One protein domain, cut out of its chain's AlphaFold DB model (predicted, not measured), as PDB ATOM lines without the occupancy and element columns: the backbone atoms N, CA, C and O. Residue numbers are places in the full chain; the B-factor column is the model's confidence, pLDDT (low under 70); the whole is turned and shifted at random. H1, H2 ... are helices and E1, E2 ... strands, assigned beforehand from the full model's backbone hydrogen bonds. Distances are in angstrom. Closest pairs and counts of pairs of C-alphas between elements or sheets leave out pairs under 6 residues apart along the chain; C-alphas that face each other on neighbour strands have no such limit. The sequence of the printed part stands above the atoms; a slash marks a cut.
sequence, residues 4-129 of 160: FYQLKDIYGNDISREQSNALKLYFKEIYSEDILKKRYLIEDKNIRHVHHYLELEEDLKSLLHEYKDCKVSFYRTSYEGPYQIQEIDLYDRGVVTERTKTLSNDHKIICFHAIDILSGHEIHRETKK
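This is residues 4 to 129 of the 160 residues of an uncharacterized protein of Chryseobacterium taichungense (UniProt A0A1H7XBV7). One long, twisted sheet of eight strands makes nearly the whole structure, with the short helix H2 over one face near E5 and the short helix H1 grazing the sheet near its E1 edge; much of both faces is bare. Two runs of antiparallel strands, E1 to E4 and E5 to E8, join side by side through the parallel pair E4 and E5, and a tail with no named element, residues 117 to 129, follows E8 at the other edge. The printed part has 126 residues with two named helices and eight named strands, along the chain E1, H1, E2, E3, E4, H2, E5, E6, E7, E8; the sheet's order is E1, E2, E3, E4, E5, E6, E7, E8, mixed, and the class is mostly strand. The whole is compact, with a radius of gyration of the C-alphas of 16.0 A, and the C-alphas span 48 by 33 by 31 A.

E1, residues 4 to 8, begins at C-alpha 4 at (219.162, 299.480, 177.809). H1 is residues 17 to 22. E2, residues 25 to 32, is 23.8 A from first to last C-alpha, and E3, residues 35 to 43, is 24.1 A. E4, residues 46 to 53, is 20.4 A and bends by 53 degrees at residue 49. H2, residues 60 to 66, is 9.7 A and begins at C-alpha 60 at (206.751, 317.966, 182.696). E5, residues 71 to 80, is 29.5 A; E6, residues 83 to 92, is 29.4 A; and E7, residues 95 to 105, is 30.9 A. E8, residues 108 to 116, is 23.7 A, bends by 57 degrees at residue 111 and ends at C-alpha 116 at (204.681, 328.042, 165.516).

E1 and E8 are the edge strands of the sheet. E1 and E2 are antiparallel at 155 degrees, with N 6 and O 29 at 2.9 A. E2, E3 and E4 form a meander, each strand the antiparallel neighbour of the one before; N 28 and O 40 are 2.9 A apart, and N 39 and O 51 are 2.8 A apart. E4 and E5 are parallel at 16 degrees, with N 52 and O 73 at 2.8 A. E4, H2 and E5 make a strand-helix-strand unit, two parallel neighbour strands with a helix between, and its crossover is right-handed. E5, E6, E7 and E8 form a second meander; N 76 and O 87, N 88 and O 100, and N 101 and O 113 are each 2.8 A apart. H1 only grazes the sheet with its residues 17 to 20; the closest C-alphas of E1 and H1 are those of Leu 7 and Ser 20, 7.4 A apart. H2 is on the sheet at a height of 9.1 A, only just over E5, on which 3 of its 7 C-alphas fall. On the local plane it stands at 32 degrees to E5, only just slantwise to the strands. H1 and H2 are apart. In both helices every O i to N i+4 pair is within hydrogen-bond range.

The two C-alphas farthest apart are those of Glu 18 and Lys 129, at 48.2 A. From edge to edge of the sheet the strands' lines turn by 87 degrees, and the way across it turns by 64 degrees. The printed part has no cut, and no link is long. Residues 121 to 122 pair antiparallel with residues 115 to 116 of E8. The mean pLDDT of the printed part is 88.6, and residues 124 to 129 are under 70.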
ATOM      1  N   PHE A   4     217.968 299.594 178.653       93.50
ATOM      2  CA  PHE A   4     219.162 299.480 177.809       93.50
ATOM      3  C   PHE A   4     219.226 300.624 176.797       93.50
ATOM      4  O   PHE A   4     218.285 301.409 176.669       93.50
ATOM      5  N   TYR A   5     220.360 300.755 176.108       95.56
ATOM      6  CA  TYR A   5     220.508 301.741 175.045       95.56
ATOM      7  C   TYR A   5     221.095 301.130 173.777       95.56
ATOM      8  O   TYR A   5     221.857 300.165 173.839       95.56
ATOM      9  N   GLN A   6     220.753 301.733 172.644       97.19
ATOM     10  CA  GLN A   6     221.307 301.445 171.326       97.19
ATOM     11  C   GLN A   6     221.923 302.722 170.747       97.19
ATOM     12  O   GLN A   6     221.522 303.838 171.094       97.19
ATOM     13  N   LEU A   7     222.935 302.564 169.901       97.88
ATOM     14  CA  LEU A   7     223.540 303.660 169.151       97.88
ATOM     15  C   LEU A   7     223.223 303.439 167.680       97.88
ATOM     16  O   LEU A   7     223.408 302.328 167.188       97.88
ATOM     17  N   LYS A   8     222.776 304.489 166.994       98.19
ATOM     18  CA  LYS A   8     222.437 304.431 165.573       98.19
ATOM     19  C   LYS A   8     223.123 305.538 164.789       98.19
ATOM     20  O   LYS A   8     223.309 306.638 165.307       98.19
ATOM     21  N   ASP A   9     223.489 305.266 163.543       95.75
ATOM     22  CA  ASP A   9     223.884 306.314 162.601       95.75
ATOM     23  C   ASP A   9     222.670 307.154 162.154       95.75
ATOM     24  O   ASP A   9     221.529 306.917 162.557       95.75
ATOM     25  N   ILE A  10     222.906 308.155 161.305       94.00
ATOM     26  CA  ILE A  10     221.846 309.043 160.800       94.00
ATOM     27  C   ILE A  10     220.827 308.343 159.887       94.00
ATOM     28  O   ILE A  10     219.767 308.905 159.621       94.00
ATOM     29  N   TYR A  11     221.136 307.135 159.415       93.62
ATOM     30  CA  TYR A  11     220.268 306.320 158.569       93.62
ATOM     31  C   TYR A  11     219.474 305.284 159.381       93.62
ATOM     32  O   TYR A  11     218.621 304.598 158.824       93.62
ATOM     33  N   GLY A  12     219.718 305.187 160.692       93.25
ATOM     34  CA  GLY A  12     219.040 304.260 161.597       93.25
ATOM     35  C   GLY A  12     219.727 302.900 161.754       93.25
ATOM     36  O   GLY A  12     219.166 302.024 162.422       93.25
ATOM     37  N   ASN A  13     220.924 302.718 161.189       96.56
ATOM     38  CA  ASN A  13     221.699 301.487 161.350       96.56
ATOM     39  C   ASN A  13     222.374 301.459 162.716       96.56
ATOM     40  O   ASN A  13     222.913 302.475 163.157       96.56
ATOM     41  N   ASP A  14     222.400 300.291 163.351       97.56
ATOM     42  CA  ASP A  14     223.104 300.112 164.617       97.56
ATOM     43  C   ASP A  14     224.614 300.302 164.433       97.56
ATOM     44  O   ASP A  14     225.215 299.790 163.487       97.56
ATOM     45  N   ILE A  15     225.229 301.028 165.364       97.50
ATOM     46  CA  ILE A  15     226.668 301.290 165.381       97.50
ATOM     47  C   ILE A  15     227.287 300.874 166.714       97.50
ATOM     48  O   ILE A  15     226.665 300.936 167.776       97.50
ATOM     49  N   SER A  16     228.556 300.483 166.667       96.88
ATOM     50  CA  SER A  16     229.342 300.208 167.863       96.88
ATOM     51  C   SER A  16     229.721 301.498 168.597       96.88
ATOM     52  O   SER A  16     229.650 302.617 168.071       96.88
ATOM     53  N   ARG A  17     230.204 301.346 169.832       95.06
ATOM     54  CA  ARG A  17     230.743 302.466 170.607       95.06
ATOM     55  C   ARG A  17     231.957 303.096 169.916       95.06
ATOM     56  O   ARG A  17     232.067 304.319 169.876       95.06
ATOM     57  N   GLU A  18     232.838 302.288 169.339       96.75
ATOM     58  CA  GLU A  18     234.023 302.738 168.601       96.75
ATOM     59  C   GLU A  18     233.628 303.562 167.374       96.75
ATOM     60  O   GLU A  18     234.167 304.648 167.163       96.75
ATOM     61  N   GLN A  19     232.628 303.105 166.613       96.69
ATOM     62  CA  GLN A  19     232.086 303.853 165.477       96.69
ATOM     63  C   GLN A  19     231.485 305.189 165.929       96.69
ATOM     64  O   GLN A  19     231.775 306.230 165.338       96.69
ATOM     65  N   SER A  20     230.732 305.201 167.034       95.69
ATOM     66  CA  SER A  20     230.170 306.442 167.584       95.69
ATOM     67  C   SER A  20     231.241 307.454 168.011       95.69
ATOM     68  O   SER A  20     231.010 308.659 167.936       95.69
ATOM     69  N   ASN A  21     232.440 307.004 168.405       94.00
ATOM     70  CA  ASN A  21     233.555 307.893 168.734       94.00
ATOM     71  C   ASN A  21     234.112 308.598 167.490       94.00
ATOM     72  O   ASN A  21     234.481 309.768 167.587       94.00
ATOM     73  N   ALA A  22     234.102 307.938 166.330       94.81
ATOM     74  CA  ALA A  22     234.566 308.505 165.065       94.81
ATOM     75  C   ALA A  22     233.526 309.406 164.372       94.81
ATOM     76  O   ALA A  22     233.893 310.287 163.595       94.81
ATOM     77  N   LEU A  23     232.235 309.213 164.650       95.00
ATOM     78  CA  LEU A  23     231.162 309.996 164.039       95.00
ATOM     79  C   LEU A  23     230.988 311.371 164.693       95.00
ATOM     80  O   LEU A  23     231.070 311.527 165.918       95.00
ATOM     81  N   LYS A  24     230.682 312.365 163.854       96.06
ATOM     82  CA  LYS A  24     230.246 313.696 164.295       96.06
ATOM     83  C   LYS A  24     228.779 313.712 164.700       96.06
ATOM     84  O   LYS A  24     228.451 314.359 165.681       96.06
ATOM     85  N   LEU A  25     227.930 312.986 163.976       97.19
ATOM     86  CA  LEU A  25     226.480 312.987 164.149       97.19
ATOM     87  C   LEU A  25     225.968 311.552 164.284       97.19
ATOM     88  O   LEU A  25     226.290 310.712 163.443       97.19
ATOM     89  N   TYR A  26     225.207 311.266 165.337       97.94
ATOM     90  CA  TYR A  26     224.596 309.954 165.574       97.94
ATOM     91  C   TYR A  26     223.439 310.056 166.576       97.94
ATOM     92  O   TYR A  26     223.260 311.077 167.247       97.94
ATOM     93  N   PHE A  27     222.667 308.980 166.704       98.00
ATOM     94  CA  PHE A  27     221.605 308.853 167.691       98.00
ATOM     95  C   PHE A  27     222.003 307.920 168.831       98.00
ATOM     96  O   PHE A  27     222.630 306.880 168.628       98.00
ATOM     97  N   LYS A  28     221.577 308.270 170.043       97.81
ATOM     98  CA  LYS A  28     221.536 307.357 171.187       97.81
ATOM     99  C   LYS A  28     220.088 307.150 171.594       97.81
ATOM    100  O   LYS A  28     219.404 308.114 171.923       97.81
ATOM    101  N   GLU A  29     219.638 305.911 171.624       97.94
ATOM    102  CA  GLU A  29     218.263 305.544 171.948       97.94
ATOM    103  C   GLU A  29     218.210 304.789 173.264       97.94
ATOM    104  O   GLU A  29     219.023 303.900 173.495       97.94
ATOM    105  N   ILE A  30     217.278 305.155 174.139       96.56
ATOM    106  CA  ILE A  30     217.055 304.515 175.434       96.56
ATOM    107  C   ILE A  30     215.722 303.785 175.389       96.56
ATOM    108  O   ILE A  30     214.682 304.395 175.131       96.56
ATOM    109  N   TYR A  31     215.775 302.500 175.714       95.00
ATOM    110  CA  TYR A  31     214.643 301.592 175.724       95.00
ATOM    111  C   TYR A  31     214.335 301.112 177.141       95.00
ATOM    112  O   TYR A  31     215.229 300.948 177.979       95.00
ATOM    113  N   SER A  32     213.054 300.854 177.390       93.56
ATOM    114  CA  SER A  32     212.563 300.132 178.560       93.56
ATOM    115  C   SER A  32     211.533 299.126 178.083       93.56
ATOM    116  O   SER A  32     210.556 299.531 177.463       93.56
ATOM    117  N   GLU A  33     211.763 297.839 178.358       90.81
ATOM    118  CA  GLU A  33     210.866 296.755 177.917       90.81
ATOM    119  C   GLU A  33     210.610 296.799 176.400       90.81
ATOM    120  O   GLU A  33     209.476 296.731 175.943       90.81
ATOM    121  N   ASP A  34     211.683 297.002 175.626       88.94
ATOM    122  CA  ASP A  34     211.681 297.135 174.159       88.94
ATOM    123  C   ASP A  34     210.884 298.330 173.597       88.94
ATOM    124  O   ASP A  34     210.816 298.534 172.385       88.94
ATOM    125  N   ILE A  35     210.368 299.203 174.465       90.12
ATOM    126  CA  ILE A  35     209.701 300.452 174.089       90.12
ATOM    127  C   ILE A  35     210.717 301.595 174.118       90.12
ATOM    128  O   ILE A  35     211.386 301.822 175.132       90.12
ATOM    129  N   LEU A  36     210.822 302.341 173.014       93.00
ATOM    130  CA  LEU A  36     211.656 303.540 172.930       93.00
ATOM    131  C   LEU A  36     211.108 304.622 173.869       93.00
ATOM    132  O   LEU A  36     209.962 305.041 173.739       93.00
ATOM    133  N   LYS A  37     211.942 305.088 174.800       94.81
ATOM    134  CA  LYS A  37     211.591 306.133 175.773       94.81
ATOM    135  C   LYS A  37     212.231 307.470 175.442       94.81
ATOM    136  O   LYS A  37     211.593 308.511 175.555       94.81
ATOM    137  N   LYS A  38     213.499 307.457 175.020       95.62
ATOM    138  CA  LYS A  38     214.241 308.676 174.671       95.62
ATOM    139  C   LYS A  38     215.150 308.431 173.474       95.62
ATOM    140  O   LYS A  38     215.781 307.380 173.393       95.62
ATOM    141  N   ARG A  39     215.294 309.418 172.597       97.19
ATOM    142  CA  ARG A  39     216.321 309.459 171.547       97.19
ATOM    143  C   ARG A  39     217.074 310.781 171.643       97.19
ATOM    144  O   ARG A  39     216.470 311.845 171.639       97.19
ATOM    145  N   TYR A  40     218.395 310.710 171.715       97.06
ATOM    146  CA  TYR A  40     219.287 311.865 171.732       97.06
ATOM    147  C   TYR A  40     219.951 311.994 170.369       97.06
ATOM    148  O   TYR A  40     220.607 311.052 169.924       97.06
ATOM    149  N   LEU A  41     219.822 313.155 169.736       96.94
ATOM    150  CA  LEU A  41     220.660 313.558 168.615       96.94
ATOM    151  C   LEU A  41     221.966 314.123 169.173       96.94
ATOM    152  O   LEU A  41     221.966 315.172 169.826       96.94
ATOM    153  N   ILE A  42     223.067 313.418 168.925       96.69
ATOM    154  CA  ILE A  42     224.403 313.830 169.342       96.69
ATOM    155  C   ILE A  42     225.141 314.402 168.135       96.69
ATOM    156  O   ILE A  42     225.359 313.681 167.166       96.69
ATOM    157  N   GLU A  43     225.564 315.664 168.217       95.62
ATOM    158  CA  GLU A  43     226.395 316.347 167.216       95.62
ATOM    159  C   GLU A  43     227.662 316.874 167.888       95.62
ATOM    160  O   GLU A  43     227.589 317.530 168.928       95.62
ATOM    161  N   ASP A  44     228.829 316.553 167.334       95.12
ATOM    162  CA  ASP A  44     230.142 316.910 167.882       95.12
ATOM    163  C   ASP A  44     230.243 316.608 169.389       95.12
ATOM    164  O   ASP A  44     230.744 317.396 170.186       95.12
ATOM    165  N   LYS A  45     229.726 315.432 169.777       92.75
ATOM    166  CA  LYS A  45     229.652 314.908 171.157       92.75
ATOM    167  C   LYS A  45     228.742 315.686 172.117       92.75
ATOM    168  O   LYS A  45     228.701 315.355 173.299       92.75
ATOM    169  N   ASN A  46     227.965 316.644 171.622       93.38
ATOM    170  CA  ASN A  46     226.991 317.402 172.399       93.38
ATOM    171  C   ASN A  46     225.562 316.959 172.072       93.38
ATOM    172  O   ASN A  46     225.244 316.634 170.929       93.38
ATOM    173  N   ILE A  47     224.680 316.971 173.072       94.50
ATOM    174  CA  ILE A  47     223.248 316.732 172.860       94.50
ATOM    175  C   ILE A  47     222.656 317.971 172.190       94.50
ATOM    176  O   ILE A  47     222.624 319.045 172.789       94.50
ATOM    177  N   ARG A  48     222.169 317.827 170.958       93.62
ATOM    178  CA  ARG A  48     221.506 318.918 170.227       93.62
ATOM    179  C   ARG A  48     220.008 318.911 170.422       93.62
ATOM    180  O   ARG A  48     219.405 319.967 170.592       93.62
ATOM    181  N   HIS A  49     219.429 317.718 170.397       96.38
ATOM    182  CA  HIS A  49     217.990 317.525 170.472       96.38
ATOM    183  C   HIS A  49     217.683 316.229 171.211       96.38
ATOM    184  O   HIS A  49     218.325 315.203 170.984       96.38
ATOM    185  N   VAL A  50     216.702 316.281 172.099       97.25
ATOM    186  CA  VAL A  50     216.120 315.118 172.762       97.25
ATOM    187  C   VAL A  50     214.701 314.899 172.249       97.25
ATOM    188  O   VAL A  50     213.878 315.804 172.273       97.25
ATOM    189  N   HIS A  51     214.397 313.686 171.815       97.06
ATOM    190  CA  HIS A  51     213.040 313.218 171.567       97.06
ATOM    191  C   HIS A  51     212.646 312.370 172.773       97.06
ATOM    192  O   HIS A  51     213.297 311.362 173.049       97.06
ATOM    193  N   HIS A  52     211.629 312.790 173.513       96.88
ATOM    194  CA  HIS A  52     211.229 312.170 174.767       96.88
ATOM    195  C   HIS A  52     209.770 311.714 174.677       96.88
ATOM    196  O   HIS A  52     208.880 312.532 174.459       96.88
ATOM    197  N   TYR A  53     209.524 310.416 174.840       94.94
ATOM    198  CA  TYR A  53     208.192 309.819 174.773       94.94
ATOM    199  C   TYR A  53     207.602 309.744 176.177       94.94
ATOM    200  O   TYR A  53     208.047 308.923 176.974       94.94
ATOM    201  N   LEU A  54     206.641 310.627 176.456       92.81
ATOM    202  CA  LEU A  54     206.097 310.828 177.794       92.81
ATOM    203  C   LEU A  54     205.304 309.610 178.274       92.81
ATOM    204  O   LEU A  54     204.428 309.099 177.571       92.81
ATOM    205  N   GLU A  55     205.571 309.206 179.509       88.50
ATOM    206  CA  GLU A  55     204.747 308.280 180.279       88.50
ATOM    207  C   GLU A  55     203.693 309.044 181.104       88.50
ATOM    208  O   GLU A  55     203.844 310.229 181.399       88.50
ATOM    209  N   LEU A  56     202.604 308.362 181.480       81.19
ATOM    210  CA  LEU A  56     201.451 308.959 182.181       81.19
ATOM    211  C   LEU A  56     201.818 309.685 183.488       81.19
ATOM    212  O   LEU A  56     201.133 310.630 183.868       81.19
ATOM    213  N   GLU A  57     202.870 309.238 184.170       85.44
ATOM    214  CA  GLU A  57     203.264 309.732 185.495       85.44
ATOM    215  C   GLU A  57     204.415 310.751 185.454       85.44
ATOM    216  O   GLU A  57     204.868 311.218 186.500       85.44
ATOM    217  N   GLU A  58     204.917 311.110 184.269       88.69
ATOM    218  CA  GLU A  58     206.062 312.015 184.170       88.69
ATOM    219  C   GLU A  58     205.681 313.482 184.410       88.69
ATOM    220  O   GLU A  58     204.817 314.058 183.746       88.69
ATOM    221  N   ASP A  59     206.391 314.124 185.343       89.25
ATOM    222  CA  ASP A  59     206.247 315.552 185.611       89.25
ATOM    223  C   ASP A  59     206.993 316.387 184.565       89.25
ATOM    224  O   ASP A  59     208.228 316.463 184.540       89.25
ATOM    225  N   LEU A  60     206.222 317.092 183.736       88.50
ATOM    226  CA  LEU A  60     206.751 317.966 182.696       88.50
ATOM    227  C   LEU A  60     207.684 319.046 183.261       88.50
ATOM    228  O   LEU A  60     208.667 319.398 182.612       88.50
ATOM    229  N   LYS A  61     207.426 319.566 184.469       88.50
ATOM    230  CA  LYS A  61     208.266 320.619 185.057       88.50
ATOM    231  C   LYS A  61     209.671 320.103 185.364       88.50
ATOM    232  O   LYS A  61     210.654 320.779 185.054       88.50
ATOM    233  N   SER A  62     209.769 318.908 185.936       91.19
ATOM    234  CA  SER A  62     211.042 318.233 186.198       91.19
ATOM    235  C   SER A  62     211.794 317.924 184.902       91.19
ATOM    236  O   SER A  62     212.992 318.195 184.810       91.19
ATOM    237  N   LEU A  63     211.092 317.454 183.867       92.50
ATOM    238  CA  LEU A  63     211.691 317.181 182.557       92.50
ATOM    239  C   LEU A  63     212.201 318.448 181.857       92.50
ATOM    240  O   LEU A  63     213.285 318.445 181.276       92.50
ATOM    241  N   LEU A  64     211.464 319.557 181.940       91.75
ATOM    242  CA  LEU A  64     211.913 320.846 181.406       91.75
ATOM    243  C   LEU A  64     213.163 321.363 182.125       91.75
ATOM    244  O   LEU A  64     214.010 321.998 181.501       91.75
ATOM    245  N   HIS A  65     213.307 321.070 183.420       90.88
ATOM    246  CA  HIS A  65     214.529 321.384 184.153       90.88
ATOM    247  C   HIS A  65     215.711 320.501 183.718       90.88
ATOM    248  O   HIS A  65     216.821 321.016 183.576       90.88
ATOM    249  N   GLU A  66     215.479 319.204 183.463       90.88
ATOM    250  CA  GLU A  66     216.491 318.264 182.945       90.88
ATOM    251  C   GLU A  66     217.050 318.724 181.588       90.88
ATOM    252  O   GLU A  66     218.259 318.668 181.365       90.88
ATOM    253  N   TYR A  67     216.189 319.227 180.698       90.56
ATOM    254  CA  TYR A  67     216.538 319.606 179.320       90.56
ATOM    255  C   TYR A  67     216.679 321.114 179.090       90.56
ATOM    256  O   TYR A  67     216.604 321.580 177.954       90.56
ATOM    257  N   LYS A  68     216.909 321.895 180.150       86.88
ATOM    258  CA  LYS A  68     216.932 323.368 180.093       86.88
ATOM    259  C   LYS A  68     217.916 323.967 179.072       86.88
ATOM    260  O   LYS A  68     217.702 325.088 178.622       86.88
ATOM    261  N   ASP A  69     218.972 323.239 178.711       87.56
ATOM    262  CA  ASP A  69     220.061 323.725 177.853       87.56
ATOM    263  C   ASP A  69     220.018 323.152 176.424       87.56
ATOM    264  O   ASP A  69     220.919 323.411 175.624       87.56
ATOM    265  N   CYS A  70     218.994 322.369 176.070       88.56
ATOM    266  CA  CYS A  70     218.870 321.773 174.742       88.56
ATOM    267  C   CYS A  70     217.468 321.942 174.152       88.56
ATOM    268  O   CYS A  70     216.528 322.397 174.809       88.56
ATOM    269  N   LYS A  71     217.335 321.591 172.870       95.62
ATOM    270  CA  LYS A  71     216.017 321.411 172.269       95.62
ATOM    271  C   LYS A  71     215.444 320.079 172.732       95.62
ATOM    272  O   LYS A  71     216.146 319.065 172.711       95.62
ATOM    273  N   VAL A  72     214.174 320.056 173.112       97.12
ATOM    274  CA  VAL A  72     213.475 318.822 173.479       97.12
ATOM    275  C   VAL A  72     212.094 318.779 172.851       97.12
ATOM    276  O   VAL A  72     211.343 319.743 172.918       97.12
ATOM    277  N   SER A  73     211.756 317.649 172.243       97.50
ATOM    278  CA  SER A  73     210.406 317.339 171.787       97.50
ATOM    279  C   SER A  73     209.783 316.333 172.742       97.50
ATOM    280  O   SER A  73     210.312 315.229 172.896       97.50
ATOM    281  N   PHE A  74     208.664 316.700 173.359       96.94
ATOM    282  CA  PHE A  74     207.870 315.786 174.174       96.94
ATOM    283  C   PHE A  74     206.741 315.191 173.347       96.94
ATOM    284  O   PHE A  74     205.895 315.923 172.841       96.94
ATOM    285  N   TYR A  75     206.733 313.868 173.236       95.56
ATOM    286  CA  TYR A  75     205.758 313.100 172.479       95.56
ATOM    287  C   TYR A  75     204.714 312.522 173.429       95.56
ATOM    288  O   TYR A  75     205.055 311.739 174.314       95.56
ATOM    289  N   ARG A  76     203.441 312.845 173.208       93.19
ATOM    290  CA  ARG A  76     202.296 312.160 173.821       93.19
ATOM    291  C   ARG A  76     201.599 311.348 172.749       93.19
ATOM    292  O   ARG A  76     201.312 311.864 171.672       93.19
ATOM    293  N   THR A  77     201.345 310.077 173.031       90.38
ATOM    294  CA  THR A  77     200.628 309.192 172.108       90.38
ATOM    295  C   THR A  77     199.375 308.675 172.791       90.38
ATOM    296  O   THR A  77     199.442 308.174 173.910       90.38
ATOM    297  N   SER A  78     198.243 308.786 172.108       87.50
ATOM    298  CA  SER A  78     196.969 308.186 172.501       87.50
ATOM    299  C   SER A  78     196.378 307.410 171.326       87.50
ATOM    300  O   SER A  78     196.832 307.548 170.186       87.50
ATOM    301  N   TYR A  79     195.400 306.556 171.616       82.75
ATOM    302  CA  TYR A  79     194.776 305.682 170.630       82.75
ATOM    303  C   TYR A  79     193.261 305.778 170.723       82.75
ATOM    304  O   TYR A  79     192.706 305.739 171.816       82.75
ATOM    305  N   GLU A  80     192.615 305.840 169.564       77.06
ATOM    306  CA  GLU A  80     191.161 305.817 169.416       77.06
ATOM    307  C   GLU A  80     190.817 304.742 168.382       77.06
ATOM    308  O   GLU A  80     190.918 304.954 167.173       77.06
ATOM    309  N   GLY A  81     190.491 303.531 168.841       80.50
ATOM    310  CA  GLY A  81     190.335 302.374 167.955       80.50
ATOM    311  C   GLY A  81     191.625 302.078 167.165       80.50
ATOM    312  O   GLY A  81     192.674 301.912 167.785       80.50
ATOM    313  N   PRO A  82     191.587 301.990 165.817       79.44
ATOM    314  CA  PRO A  82     192.783 301.752 165.003       79.44
ATOM    315  C   PRO A  82     193.640 303.011 164.793       79.44
ATOM    316  O   PRO A  82     194.680 302.944 164.139       79.44
ATOM    317  N   TYR A  83     193.204 304.174 165.279       77.56
ATOM    318  CA  TYR A  83     193.897 305.430 165.036       77.56
ATOM    319  C   TYR A  83     194.895 305.743 166.140       77.56
ATOM    320  O   TYR A  83     194.599 305.615 167.326       77.56
ATOM    321  N   GLN A  84     196.058 306.233 165.729       87.50
ATOM    322  CA  GLN A  84     197.085 306.768 166.605       87.50
ATOM    323  C   GLN A  84     197.073 308.293 166.518       87.50
ATOM    324  O   GLN A  84     197.220 308.857 165.431       87.50
ATOM    325  N   ILE A  85     196.928 308.954 167.665       86.19
ATOM    326  CA  ILE A  85     197.034 310.406 167.809       86.19
ATOM    327  C   ILE A  85     198.360 310.700 168.501       86.19
ATOM    328  O   ILE A  85     198.586 310.265 169.632       86.19
ATOM    329  N   GLN A  86     199.232 311.445 167.832       90.94
ATOM    330  CA  GLN A  86     200.506 311.885 168.383       90.94
ATOM    331  C   GLN A  86     200.520 313.402 168.523       90.94
ATOM    332  O   GLN A  86     200.299 314.119 167.552       90.94
ATOM    333  N   GLU A  87     200.818 313.876 169.723       91.31
ATOM    334  CA  GLU A  87     201.044 315.285 170.030       91.31
ATOM    335  C   GLU A  87     202.516 315.488 170.368       91.31
ATOM    336  O   GLU A  87     203.105 314.703 171.114       91.31
ATOM    337  N   ILE A  88     203.111 316.531 169.803       94.12
ATOM    338  CA  ILE A  88     204.518 316.863 169.962       94.12
ATOM    339  C   ILE A  88     204.602 318.333 170.347       94.12
ATOM    340  O   ILE A  88     204.241 319.197 169.552       94.12
ATOM    341  N   ASP A  89     205.112 318.615 171.539       94.88
ATOM    342  CA  ASP A  89     205.504 319.971 171.920       94.88
ATOM    343  C   ASP A  89     207.033 320.076 171.814       94.88
ATOM    344  O   ASP A  89     207.761 319.345 172.497       94.88
ATOM    345  N   LEU A  90     207.528 320.969 170.958       95.62
ATOM    346  CA  LEU A  90     208.949 321.295 170.847       95.62
ATOM    347  C   LEU A  90     209.277 322.470 171.763       95.62
ATOM    348  O   LEU A  90     208.679 323.540 171.653       95.62
ATOM    349  N   TYR A  91     210.282 322.281 172.607       95.19
ATOM    350  CA  TYR A  91     210.844 323.303 173.469       95.19
ATOM    351  C   TYR A  91     212.268 323.642 173.030       95.19
ATOM    352  O   TYR A  91     213.084 322.751 172.788       95.19
ATOM    353  N   ASP A  92     212.583 324.931 172.998       94.00
ATOM    354  CA  ASP A  92     213.942 325.461 172.915       94.00
ATOM    355  C   ASP A  92     214.245 326.159 174.241       94.00
ATOM    356  O   ASP A  92     213.616 327.162 174.588       94.00
ATOM    357  N   ARG A  93     215.175 325.589 175.017       89.25
ATOM    358  CA  ARG A  93     215.617 326.141 176.310       89.25
ATOM    359  C   ARG A  93     214.461 326.432 177.274       89.25
ATOM    360  O   ARG A  93     214.366 327.500 177.876       89.25
ATOM    361  N   GLY A  94     213.556 325.462 177.398       88.19
ATOM    362  CA  GLY A  94     212.405 325.522 178.301       88.19
ATOM    363  C   GLY A  94     211.216 326.344 177.794       88.19
ATOM    364  O   GLY A  94     210.190 326.381 178.469       88.19
ATOM    365  N   VAL A  95     211.309 326.957 176.611       89.88
ATOM    366  CA  VAL A  95     210.203 327.691 175.979       89.88
ATOM    367  C   VAL A  95     209.610 326.842 174.867       89.88
ATOM    368  O   VAL A  95     210.347 326.391 173.996       89.88
ATOM    369  N   VAL A  96     208.292 326.633 174.879       92.00
ATOM    370  CA  VAL A  96     207.602 325.948 173.779       92.00
ATOM    371  C   VAL A  96     207.624 326.833 172.530       92.00
ATOM    372  O   VAL A  96     207.226 327.996 172.580       92.00
ATOM    373  N   THR A  97     208.118 326.300 171.417       92.50
ATOM    374  CA  THR A  97     208.241 327.032 170.146       92.50
ATOM    375  C   THR A  97     207.333 326.475 169.063       92.50
ATOM    376  O   THR A  97     206.903 327.221 168.192       92.50
ATOM    377  N   GLU A  98     207.015 325.184 169.113       92.00
ATOM    378  CA  GLU A  98     206.146 324.535 168.135       92.00
ATOM    379  C   GLU A  98     205.253 323.503 168.820       92.00
ATOM    380  O   GLU A  98     205.687 322.800 169.737       92.00
ATOM    381  N   ARG A  99     204.015 323.396 168.336       91.06
ATOM    382  CA  ARG A  99     203.114 322.292 168.650       91.06
ATOM    383  C   ARG A  99     202.694 321.600 167.367       91.06
ATOM    384  O   ARG A  99     202.126 322.231 166.478       91.06
ATOM    385  N   THR A 100     202.909 320.294 167.324       89.12
ATOM    386  CA  THR A 100     202.513 319.430 166.220       89.12
ATOM    387  C   THR A 100     201.526 318.373 166.707       89.12
ATOM    388  O   THR A 100     201.687 317.806 167.786       89.12
ATOM    389  N   LYS A 101     200.489 318.094 165.917       85.75
ATOM    390  CA  LYS A 101     199.522 317.023 166.166       85.75
ATOM    391  C   LYS A 101     199.267 316.234 164.890       85.75
ATOM    392  O   LYS A 101     198.936 316.803 163.850       85.75
ATOM    393  N   THR A 102     199.393 314.917 164.994       85.94
ATOM    394  CA  THR A 102     199.283 313.983 163.873       85.94
ATOM    395  C   THR A 102     198.257 312.908 164.195       85.94
ATOM    396  O   THR A 102     198.275 312.338 165.285       85.94
ATOM    397  N   LEU A 103     197.388 312.605 163.231       79.81
ATOM    398  CA  LEU A 103     196.535 311.419 163.233       79.81
ATOM    399  C   LEU A 103     197.032 310.457 162.159       79.81
ATOM    400  O   LEU A 103     197.160 310.845 160.995       79.81
ATOM    401  N   SER A 104     197.229 309.198 162.521       83.00
ATOM    402  CA  SER A 104     197.599 308.147 161.575       83.00
ATOM    403  C   SER A 104     196.824 306.855 161.797       83.00
ATOM    404  O   SER A 104     196.366 306.572 162.900       83.00
ATOM    405  N   ASN A 105     196.711 306.059 160.737       80.12
ATOM    406  CA  ASN A 105     196.257 304.668 160.772       80.12
ATOM    407  C   ASN A 105     197.263 303.837 159.965       80.12
ATOM    408  O   ASN A 105     197.611 304.250 158.858       80.12
ATOM    409  N   ASP A 106     197.771 302.736 160.519       81.44
ATOM    410  CA  ASP A 106     198.778 301.872 159.881       81.44
ATOM    411  C   ASP A 106     199.954 302.656 159.256       81.44
ATOM    412  O   ASP A 106     200.303 302.486 158.088       81.44
ATOM    413  N   HIS A 107     200.538 303.587 160.022       74.69
ATOM    414  CA  HIS A 107     201.620 304.504 159.606       74.69
ATOM    415  C   HIS A 107     201.279 305.499 158.485       74.69
ATOM    416  O   HIS A 107     202.109 306.338 158.127       74.69
ATOM    417  N   LYS A 108     200.060 305.477 157.947       76.06
ATOM    418  CA  LYS A 108     199.593 306.478 156.994       76.06
ATOM    419  C   LYS A 108     199.093 307.702 157.747       76.06
ATOM    420  O   LYS A 108     198.113 307.623 158.488       76.06
ATOM    421  N   ILE A 109     199.738 308.844 157.518       78.50
ATOM    422  CA  ILE A 109     199.280 310.134 158.041       78.50
ATOM    423  C   ILE A 109     197.949 310.487 157.371       78.50
ATOM    424  O   ILE A 109     197.838 310.556 156.145       78.50
ATOM    425  N   ILE A 110     196.930 310.684 158.198       73.38
ATOM    426  CA  ILE A 110     195.588 311.108 157.796       73.38
ATOM    427  C   ILE A 110     195.466 312.624 157.931       73.38
ATOM    428  O   ILE A 110     194.945 313.286 157.032       73.38
ATOM    429  N   CYS A 111     195.950 313.153 159.055       74.38
ATOM    430  CA  CYS A 111     195.928 314.570 159.375       74.38
ATOM    431  C   CYS A 111     197.242 314.964 160.049       74.38
ATOM    432  O   CYS A 111     197.786 314.202 160.849       74.38
ATOM    433  N   PHE A 112     197.721 316.155 159.715       80.56
ATOM    434  CA  PHE A 112     198.896 316.778 160.295       80.56
ATOM    435  C   PHE A 112     198.592 318.255 160.525       80.56
ATOM    436  O   PHE A 112     198.036 318.935 159.660       80.56
ATOM    437  N   HIS A 113     198.955 318.747 161.698       78.62
ATOM    438  CA  HIS A 113     198.856 320.152 162.041       78.62
ATOM    439  C   HIS A 113     200.099 320.562 162.815       78.62
ATOM    440  O   HIS A 113     200.469 319.869 163.757       78.62
ATOM    441  N   ALA A 114     200.715 321.675 162.427       84.56
ATOM    442  CA  ALA A 114     201.887 322.231 163.090       84.56
ATOM    443  C   ALA A 114     201.727 323.746 163.221       84.56
ATOM    444  O   ALA A 114     201.466 324.427 162.225       84.56
ATOM    445  N   ILE A 115     201.899 324.261 164.435       83.75
ATOM    446  CA  ILE A 115     201.803 325.687 164.760       83.75
ATOM    447  C   ILE A 115     203.123 326.149 165.362       83.75
ATOM    448  O   ILE A 115     203.624 325.536 166.305       83.75
ATOM    449  N   ASP A 116     203.635 327.268 164.861       86.25
ATOM    450  CA  ASP A 116     204.681 328.042 165.516       86.25
ATOM    451  C   ASP A 116     204.019 328.873 166.620       86.25
ATOM    452  O   ASP A 116     203.217 329.771 166.358       86.25
ATOM    453  N   ILE A 117     204.337 328.553 167.873       85.12
ATOM    454  CA  ILE A 117     203.698 329.164 169.043       85.12
ATOM    455  C   ILE A 117     204.108 330.631 169.212       85.12
ATOM    456  O   ILE A 117     203.338 331.424 169.748       85.12
ATOM    457  N   LEU A 118     205.303 331.011 168.758       82.94
ATOM    458  CA  LEU A 118     205.806 332.376 168.910       82.94
ATOM    459  C   LEU A 118     205.104 333.339 167.953       82.94
ATOM    460  O   LEU A 118     204.825 334.479 168.321       82.94
ATOM    461  N   SER A 119     204.830 332.888 166.732       82.00
ATOM    462  CA  SER A 119     204.142 333.686 165.714       82.00
ATOM    463  C   SER A 119     202.624 333.485 165.694       82.00
ATOM    464  O   SER A 119     201.908 334.325 165.154       82.00
ATOM    465  N   GLY A 120     202.128 332.382 166.262       76.31
ATOM    466  CA  GLY A 120     200.727 331.968 166.155       76.31
ATOM    467  C   GLY A 120     200.334 331.524 164.742       76.31
ATOM    468  O   GLY A 120     199.146 331.404 164.445       76.31
ATOM    469  N   HIS A 121     201.305 331.315 163.849       77.25
ATOM    470  CA  HIS A 121     201.059 330.911 162.472       77.25
ATOM    471  C   HIS A 121     201.216 329.401 162.287       77.25
ATOM    472  O   HIS A 121     202.107 328.761 162.844       77.25
ATOM    473  N   GLU A 122     200.360 328.837 161.437       75.38
ATOM    474  CA  GLU A 122     200.507 327.464 160.963       75.38
ATOM    475  C   GLU A 122     201.801 327.334 160.138       75.38
ATOM    476  O   GLU A 122     202.013 328.070 159.169       75.38
ATOM    477  N   ILE A 123     202.660 326.376 160.501       71.50
ATOM    478  CA  ILE A 123     203.933 326.097 159.810       71.50
ATOM    479  C   ILE A 123     203.664 325.393 158.474       71.50
ATOM    480  O   ILE A 123     204.361 325.616 157.479       71.50
ATOM    481  N   HIS A 124     202.621 324.559 158.422       62.88
ATOM    482  CA  HIS A 124     202.219 323.820 157.230       62.88
ATOM    483  C   HIS A 124     200.709 323.885 157.010       62.88
ATOM    484  O   HIS A 124     199.926 323.573 157.898       62.88
ATOM    485  N   ARG A 125     200.317 324.226 155.774       51.56
ATOM    486  CA  ARG A 125     198.918 324.363 155.335       51.56
ATOM    487  C   ARG A 125     198.240 323.039 154.957       51.56
ATOM    488  O   ARG A 125     197.120 323.056 154.455       51.56
ATOM    489  N   GLU A 126     198.886 321.888 155.155       51.47
ATOM    490  CA  GLU A 126     198.296 320.573 154.840       51.47
ATOM    491  C   GLU A 126     197.355 320.074 155.949       51.47
ATOM    492  O   GLU A 126     197.392 318.925 156.383       51.47
ATOM    493  N   THR A 127     196.464 320.947 156.411       54.38
ATOM    494  CA  THR A 127     195.464 320.611 157.420       54.38
ATOM    495  C   THR A 127     194.207 320.111 156.723       54.38
ATOM    496  O   THR A 127     193.335 320.884 156.316       54.38
ATOM    497  N   LYS A 128     194.071 318.791 156.576       56.28
ATOM    498  CA  LYS A 128     192.770 318.209 156.230       56.28
ATOM    499  C   LYS A 128     191.855 318.292 157.451       56.28
ATOM    500  O   LYS A 128     191.890 317.430 158.319       56.28
ATOM    501  N   LYS A 129     191.005 319.327 157.488       58.91
ATOM    502  CA  LYS A 129     189.973 319.544 158.527       58.91
ATOM    503  C   LYS A 129     188.902 318.446 158.572       58.91
ATOM    504  O   LYS A 129     188.134 318.365 159.526       58.91
TER     505      LYS A 129